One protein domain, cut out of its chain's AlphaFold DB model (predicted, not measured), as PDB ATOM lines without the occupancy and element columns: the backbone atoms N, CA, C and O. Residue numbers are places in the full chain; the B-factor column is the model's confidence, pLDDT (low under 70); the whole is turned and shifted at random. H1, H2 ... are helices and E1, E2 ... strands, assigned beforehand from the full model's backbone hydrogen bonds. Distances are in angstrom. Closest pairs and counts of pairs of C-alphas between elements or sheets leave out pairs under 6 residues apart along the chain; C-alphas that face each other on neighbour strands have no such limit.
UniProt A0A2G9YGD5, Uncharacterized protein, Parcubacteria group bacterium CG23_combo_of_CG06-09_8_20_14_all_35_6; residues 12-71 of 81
ATOM      1  N   VAL A  12     331.842 141.284 236.277       91.06
ATOM      2  CA  VAL A  12     331.497 142.305 235.278       91.06
ATOM      3  C   VAL A  12     332.528 142.271 234.154       91.06
ATOM      4  O   VAL A  12     333.720 142.413 234.406       91.06
ATOM      5  N   VAL A  13     332.066 142.106 232.913       87.31
ATOM      6  CA  VAL A  13     332.901 142.033 231.705       87.31
ATOM      7  C   VAL A  13     332.305 142.952 230.646       87.31
ATOM      8  O   VAL A  13     331.167 142.744 230.243       87.31
ATOM      9  N   ASN A  14     333.039 143.967 230.183       84.81
ATOM     10  CA  ASN A  14     332.590 144.896 229.130       84.81
ATOM     11  C   ASN A  14     331.147 145.402 229.333       84.81
ATOM     12  O   ASN A  14     330.291 145.257 228.461       84.81
ATOM     13  N   ASN A  15     330.858 145.939 230.522       85.38
ATOM     14  CA  ASN A  15     329.526 146.433 230.902       85.38
ATOM     15  C   ASN A  15     328.406 145.366 230.899       85.38
ATOM     16  O   ASN A  15     327.219 145.691 230.926       85.38
ATOM     17  N   THR A  16     328.778 144.085 230.872       90.44
ATOM     18  CA  THR A  16     327.887 142.931 231.009       90.44
ATOM     19  C   THR A  16     328.090 142.306 232.379       90.44
ATOM     20  O   THR A  16     329.211 141.990 232.771       90.44
ATOM     21  N   PHE A  17     327.002 142.129 233.111       94.38
ATOM     22  CA  PHE A  17     326.989 141.431 234.388       94.38
ATOM     23  C   PHE A  17     326.916 139.932 234.135       94.38
ATOM     24  O   PHE A  17     326.167 139.487 233.265       94.38
ATOM     25  N   VAL A  18     327.686 139.158 234.890       93.69
ATOM     26  CA  VAL A  18     327.698 137.698 234.827       93.69
ATOM     27  C   VAL A  18     327.505 137.176 236.243       93.69
ATOM     28  O   VAL A  18     328.296 137.490 237.130       93.69
ATOM     29  N   GLU A  19     326.438 136.412 236.447       92.44
ATOM     30  CA  GLU A  19     325.979 135.994 237.774       92.44
ATOM     31  C   GLU A  19     325.688 134.496 237.809       92.44
ATOM     32  O   GLU A  19     325.059 133.976 236.883       92.44
ATOM     33  N   PHE A  20     326.085 133.811 238.884       92.12
ATOM     34  CA  PHE A  20     325.753 132.405 239.104       92.12
ATOM     35  C   PHE A  20     324.550 132.236 240.046       92.12
ATOM     36  O   PHE A  20     324.616 132.498 241.246       92.12
ATOM     37  N   PHE A  21     323.441 131.718 239.518       89.81
ATOM     38  CA  PHE A  21     322.221 131.421 240.272       89.81
ATOM     39  C   PHE A  21     322.126 129.934 240.631       89.81
ATOM     40  O   PHE A  21     321.221 129.222 240.200       89.81
ATOM     41  N   GLY A  22     323.079 129.453 241.430       82.44
ATOM     42  CA  GLY A  22     323.191 128.033 241.785       82.44
ATOM     43  C   GLY A  22     322.076 127.477 242.678       82.44
ATOM     44  O   GLY A  22     321.875 126.273 242.696       82.44
ATOM     45  N   LEU A  23     321.336 128.326 243.401       77.44
ATOM     46  CA  LEU A  23     320.295 127.880 244.344       77.44
ATOM     47  C   LEU A  23     318.874 127.949 243.769       77.44
ATOM     48  O   LEU A  23     317.911 127.669 244.477       77.44
ATOM     49  N   SER A  24     318.709 128.318 242.495       67.38
ATOM     50  CA  SER A  24     317.378 128.516 241.901       67.38
ATOM     51  C   SER A  24     316.547 127.231 241.797       67.38
ATOM     52  O   SER A  24     315.337 127.302 241.607       67.38
ATOM     53  N   ASN A  25     317.189 126.061 241.862       64.56
ATOM     54  CA  ASN A  25     316.561 124.738 241.787       64.56
ATOM     55  C   ASN A  25     316.322 124.096 243.165       64.56
ATOM     56  O   ASN A  25     315.660 123.060 243.234       64.56
ATOM     57  N   VAL A  26     316.816 124.692 244.257       65.19
ATOM     58  CA  VAL A  26     316.638 124.136 245.600       65.19
ATOM     59  C   VAL A  26     315.376 124.719 246.232       65.19
ATOM     60  O   VAL A  26     315.400 125.749 246.910       65.19
ATOM     61  N   SER A  27     314.249 124.046 245.998       55.41
ATOM     62  CA  SER A  27     312.979 124.339 246.665       55.41
ATOM     63  C   SER A  27     313.161 124.271 248.186       55.41
ATOM     64  O   SER A  27     313.332 123.190 248.742       55.41
ATOM     65  N   GLY A  28     313.135 125.427 248.857       59.62
ATOM     66  CA  GLY A  28     313.134 125.524 250.323       59.62
ATOM     67  C   GLY A  28     314.334 126.221 250.971       59.62
ATOM     68  O   GLY A  28     314.285 126.461 252.171       59.62
ATOM     69  N   VAL A  29     315.384 126.600 250.229       58.78
ATOM     70  CA  VAL A  29     316.597 127.178 250.854       58.78
ATOM     71  C   VAL A  29     316.484 128.673 251.163       58.78
ATOM     72  O   VAL A  29     317.130 129.136 252.094       58.78
ATOM     73  N   CYS A  30     315.634 129.439 250.470       56.31
ATOM     74  CA  CYS A  30     315.358 130.842 250.803       56.31
ATOM     75  C   CYS A  30     314.098 131.317 250.066       56.31
ATOM     76  O   CYS A  30     314.139 131.491 248.848       56.31
ATOM     77  N   LEU A  31     313.004 131.589 250.790       65.38
ATOM     78  CA  LEU A  31     311.762 132.149 250.218       65.38
ATOM     79  C   LEU A  31     312.028 133.401 249.360       65.38
ATOM     80  O   LEU A  31     311.406 133.593 248.320       65.38
ATOM     81  N   ASN A  32     313.047 134.180 249.731       74.50
ATOM     82  CA  ASN A  32     313.359 135.457 249.094       74.50
ATOM     83  C   ASN A  32     314.418 135.339 247.979       74.50
ATOM     84  O   ASN A  32     314.748 136.337 247.343       74.50
ATOM     85  N   TYR A  33     314.997 134.156 247.726       79.19
ATOM     86  CA  TYR A  33     316.064 134.018 246.720       79.19
ATOM     87  C   TYR A  33     315.537 134.279 245.307       79.19
ATOM     88  O   TYR A  33     316.134 135.040 244.547       79.19
ATOM     89  N   ASN A  34     314.360 133.734 244.993       81.44
ATOM     90  CA  ASN A  34     313.684 133.995 243.725       81.44
ATOM     91  C   ASN A  34     313.318 135.478 243.572       81.44
ATOM     92  O   ASN A  34     313.507 136.046 242.499       81.44
ATOM     93  N   GLU A  35     312.878 136.134 244.648       86.56
ATOM     94  CA  GLU A  35     312.588 137.574 244.644       86.56
ATOM     95  C   GLU A  35     313.847 138.412 244.381       86.56
ATOM     96  O   GLU A  35     313.804 139.382 243.625       86.56
ATOM     97  N   ILE A  36     314.994 138.025 244.951       86.81
ATOM     98  CA  ILE A  36     316.281 138.689 244.703       86.81
ATOM     99  C   ILE A  36     316.694 138.543 243.234       86.81
ATOM    100  O   ILE A  36     317.143 139.524 242.638       86.81
ATOM    101  N   ILE A  37     316.525 137.360 242.635       89.19
ATOM    102  CA  ILE A  37     316.804 137.147 241.205       89.19
ATOM    103  C   ILE A  37     315.917 138.058 240.352       89.19
ATOM    104  O   ILE A  37     316.418 138.732 239.451       89.19
ATOM    105  N   VAL A  38     314.613 138.115 240.647       90.00
ATOM    106  CA  VAL A  38     313.667 138.983 239.928       90.00
ATOM    107  C   VAL A  38     314.091 140.445 240.034       90.00
ATOM    108  O   VAL A  38     314.256 141.098 239.005       90.00
ATOM    109  N   ARG A  39     314.402 140.934 241.241       90.56
ATOM    110  CA  ARG A  39     314.888 142.308 241.433       90.56
ATOM    111  C   ARG A  39     316.171 142.585 240.655       90.56
ATOM    112  O   ARG A  39     316.293 143.633 240.028       90.56
ATOM    113  N   LYS A  40     317.133 141.657 240.655       91.00
ATOM    114  CA  LYS A  40     318.378 141.787 239.876       91.00
ATOM    115  C   LYS A  40     318.100 141.915 238.377       91.00
ATOM    116  O   LYS A  40     318.658 142.802 237.732       91.00
ATOM    117  N   ARG A  41     317.193 141.100 237.834       92.94
ATOM    118  CA  ARG A  41     316.758 141.196 236.430       92.94
ATOM    119  C   ARG A  41     316.093 142.533 236.126       92.94
ATOM    120  O   ARG A  41     316.415 143.147 235.113       92.94
ATOM    121  N   GLU A  42     315.193 142.985 236.993       93.50
ATOM    122  CA  GLU A  42     314.495 144.267 236.846       93.50
ATOM    123  C   GLU A  42     315.469 145.443 236.851       93.50
ATOM    124  O   GLU A  42     315.390 146.298 235.973       93.50
ATOM    125  N   MET A  43     316.437 145.450 237.773       91.75
ATOM    126  CA  MET A  43     317.497 146.458 237.812       91.75
ATOM    127  C   MET A  43     318.317 146.452 236.523       91.75
ATOM    128  O   MET A  43     318.506 147.501 235.910       91.75
ATOM    129  N   CYS A  44     318.762 145.282 236.060       92.19
ATOM    130  CA  CYS A  44     319.512 145.199 234.810       92.19
ATOM    131  C   CYS A  44     318.693 145.711 233.618       92.19
ATOM    132  O   CYS A  44     319.191 146.512 232.829       92.19
ATOM    133  N   LYS A  45     317.411 145.337 233.528       92.94
ATOM    134  CA  LYS A  45     316.503 145.804 232.473       92.94
ATOM    135  C   LYS A  45     316.290 147.320 232.527       92.94
ATOM    136  O   LYS A  45     316.364 147.975 231.495       92.94
ATOM    137  N   LYS A  46     316.051 147.876 233.717       94.00
ATOM    138  CA  LYS A  46     315.817 149.313 233.934       94.00
ATOM    139  C   LYS A  46     317.020 150.164 233.529       94.00
ATOM    140  O   LYS A  46     316.843 151.240 232.972       94.00
ATOM    141  N   HIS A  47     318.230 149.673 233.788       90.88
ATOM    142  CA  HIS A  47     319.479 150.397 233.534       90.88
ATOM    143  C   HIS A  47     320.151 150.026 232.205       90.88
ATOM    144  O   HIS A  47     321.289 150.420 231.973       90.88
ATOM    145  N   ASN A  48     319.475 149.268 231.330       92.25
ATOM    146  CA  ASN A  48     320.046 148.739 230.083       92.25
ATOM    147  C   ASN A  48     321.381 147.991 230.289       92.25
ATOM    148  O   ASN A  48     322.267 148.001 229.434       92.25
ATOM    149  N   ILE A  49     321.523 147.320 231.434       92.31
ATOM    150  CA  ILE A  49     322.677 146.483 231.750       92.31
ATOM    151  C   ILE A  49     322.400 145.085 231.219       92.31
ATOM    152  O   ILE A  49     321.391 144.450 231.537       92.31
ATOM    153  N   ARG A  50     323.327 144.573 230.416       94.19
ATOM    154  CA  ARG A  50     323.263 143.198 229.938       94.19
ATOM    155  C   ARG A  50     323.556 142.248 231.100       94.19
ATOM    156  O   ARG A  50     324.593 142.384 231.738       94.19
ATOM    157  N   LEU A  51     322.683 141.271 231.337       94.56
ATOM    158  CA  LEU A  51     322.865 140.239 232.363       94.56
ATOM    159  C   LEU A  51     323.005 138.859 231.710       94.56
ATOM    160  O   LEU A  51     322.150 138.439 230.929       94.56
ATOM    161  N   ILE A  52     324.087 138.156 232.030       95.00
ATOM    162  CA  ILE A  52     324.307 136.748 231.709       95.00
ATOM    163  C   ILE A  52     324.093 135.953 232.989       95.00
ATOM    164  O   ILE A  52     324.809 136.114 233.973       95.00
ATOM    165  N   GLU A  53     323.103 135.076 232.947       94.62
ATOM    166  CA  GLU A  53     322.753 134.199 234.054       94.62
ATOM    167  C   GLU A  53     323.380 132.827 233.824       94.62
ATOM    168  O   GLU A  53     323.139 132.199 232.787       94.62
ATOM    169  N   ILE A  54     324.183 132.372 234.779       93.56
ATOM    170  CA  ILE A  54     324.794 131.048 234.798       93.56
ATOM    171  C   ILE A  54     324.038 130.206 235.821       93.56
ATOM    172  O   ILE A  54     323.853 130.610 236.966       93.56
ATOM    173  N   TYR A  55     323.629 129.015 235.412       91.25
ATOM    174  CA  TYR A  55     323.046 128.001 236.282       91.25
ATOM    175  C   TYR A  55     323.968 126.788 236.351       91.25
ATOM    176  O   TYR A  55     324.843 126.626 235.505       91.25
ATOM    177  N   GLU A  56     323.748 125.900 237.318       91.06
ATOM    178  CA  GLU A  56     324.542 124.676 237.514       91.06
ATOM    179  C   GLU A  56     324.750 123.890 236.206       91.06
ATOM    180  O   GLU A  56     325.876 123.576 235.828       91.06
ATOM    181  N   LYS A  57     323.679 123.692 235.428       89.50
ATOM    182  CA  LYS A  57     323.729 123.012 234.123       89.50
ATOM    183  C   LYS A  57     324.670 123.657 233.099       89.50
ATOM    184  O   LYS A  57     325.096 122.991 232.165       89.50
ATOM    185  N   ASN A  58     324.948 124.954 233.228       90.62
ATOM    186  CA  ASN A  58     325.839 125.672 232.324       90.62
ATOM    187  C   ASN A  58     327.311 125.434 232.659       90.62
ATOM    188  O   ASN A  58     328.153 125.696 231.809       90.62
ATOM    189  N   LEU A  59     327.632 124.934 233.857       89.19
ATOM    190  CA  LEU A  59     329.014 124.669 234.256       89.19
ATOM    191  C   LEU A  59     329.641 123.536 233.430       89.19
ATOM    192  O   LEU A  59     330.821 123.606 233.104       89.19
ATOM    193  N   TYR A  60     328.846 122.546 233.007       90.31
ATOM    194  CA  TYR A  60     329.315 121.416 232.191       90.31
ATOM    195  C   TYR A  60     329.818 121.814 230.797       90.31
ATOM    196  O   TYR A  60     330.560 121.065 230.168       90.31
ATOM    197  N   ASN A  61     329.412 122.978 230.295       91.25
ATOM    198  CA  ASN A  61     329.839 123.512 229.005       91.25
ATOM    199  C   ASN A  61     330.093 125.022 229.083       91.25
ATOM    200  O   ASN A  61     329.745 125.771 228.162       91.25
ATOM    201  N   LEU A  62     330.691 125.462 230.195       90.12
ATOM    202  CA  LEU A  62     330.792 126.872 230.565       90.12
ATOM    203  C   LEU A  62     331.466 127.720 229.487       90.12
ATOM    204  O   LEU A  62     330.921 128.752 229.097       90.12
ATOM    205  N   ASP A  63     332.592 127.254 228.951       90.06
ATOM    206  CA  ASP A  63     333.345 127.980 227.925       90.06
ATOM    207  C   ASP A  63     332.522 128.175 226.656       90.06
ATOM    208  O   ASP A  63     332.472 129.276 226.111       90.06
ATOM    209  N   GLN A  64     331.814 127.138 226.203       91.25
ATOM    210  CA  GLN A  64     330.953 127.222 225.025       91.25
ATOM    211  C   GLN A  64     329.765 128.159 225.277       91.25
ATOM    212  O   GLN A  64     329.413 128.978 224.421       91.25
ATOM    213  N   PHE A  65     329.150 128.058 226.457       92.88
ATOM    214  CA  PHE A  65     328.035 128.905 226.860       92.88
ATOM    215  C   PHE A  65     328.442 130.384 226.903       92.88
ATOM    216  O   PHE A  65     327.776 131.225 226.289       92.88
ATOM    217  N   LEU A  66     329.550 130.698 227.577       90.62
ATOM    218  CA  LEU A  66     330.063 132.059 227.705       90.62
ATOM    219  C   LEU A  66     330.590 132.594 226.379       90.62
ATOM    220  O   LEU A  66     330.266 133.729 226.048       90.62
ATOM    221  N   SER A  67     331.290 131.785 225.578       90.12
ATOM    222  CA  SER A  67     331.749 132.175 224.237       90.12
ATOM    223  C   SER A  67     330.579 132.636 223.367       90.12
ATOM    224  O   SER A  67     330.595 133.731 222.804       90.12
ATOM    225  N   LYS A  68     329.488 131.855 223.343       91.12
ATOM    226  CA  LYS A  68     328.269 132.198 222.597       91.12
ATOM    227  C   LYS A  68     327.592 133.461 223.128       91.12
ATOM    228  O   LYS A  68     327.065 134.251 222.347       91.12
ATOM    229  N   LYS A  69     327.550 133.647 224.450       91.62
ATOM    230  CA  LYS A  69     326.914 134.821 225.063       91.62
ATOM    231  C   LYS A  69     327.751 136.080 224.864       91.62
ATOM    232  O   LYS A  69     327.195 137.115 224.524       91.62
ATOM    233  N   LEU A  70     329.058 136.010 225.045       87.62
ATOM    234  CA  LEU A  70     329.954 137.157 224.952       87.62
ATOM    235  C   LEU A  70     330.365 137.478 223.507       87.62
ATOM    236  O   LEU A  70     330.800 138.596 223.256       87.62
ATOM    237  N   GLY A  71     330.169 136.554 222.559       86.38
ATOM    238  CA  GLY A  71     330.556 136.744 221.158       86.38
ATOM    239  C   GLY A  71     332.069 136.681 220.954       86.38
ATOM    240  O   GLY A  71     332.594 137.325 220.052       86.38
TER     241      GLY A  71
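Overview. This is residues 12 to 71 of the 81 residues of an uncharacterized protein of Parcubacteria group bacterium CG23_combo_of_CG06-09_8_20_14_all_35_6 (UniProt A0A2G9YGD5). A ribbon of two parallel strands, E1 and E2, is the core of a flat model, with H1 over one face, H3 over the other and short H2 near one end. Residues 26 to 32 stick out. The 60 printed residues have three named helices and two strands, ordered E1, H1, E2, H2, H3: mixed class, only just compact, close to loose, radius of gyration of the C-alphas 12.6 A, spans 35 by 31 by 13 A.

Arrangement. E1, residues 16 to 20, and E2, residues 50 to 54, are parallel neighbours at 21 degrees; N 17 and O 50, 2.8 A apart, are within hydrogen-bond range. With H1, residues 33 to 46, they make a strand-helix-strand unit, parallel neighbour strands with a helix between them in the chain; its crossover is right-handed. The closest C-alphas of H1 and E2, Cys 44 and Arg 50, are 6.5 A apart. Those of E2 and H3, residues 62 to 70, are Ile 52 and Lys 69, 7.4 A. H2, residues 56 to 59, is close to but not clearly touching H3, closest C-alphas Asn 58 and Phe 65, 6.7 A. Every O i to N i+4 pair is within range in H1 and H3; H2 is too short for one.

Along the chain. E1 begins at C-alpha 16 (327.887, 142.931, 231.009). H1 measures 19.9 A, H3 11.7 A, ending at C-alpha 70 (329.954, 137.157, 224.952).

Size, cuts and confidence. The printed part has no cut. E1 to H1 is a long link. Residues 24 to 31 have pLDDT under 70.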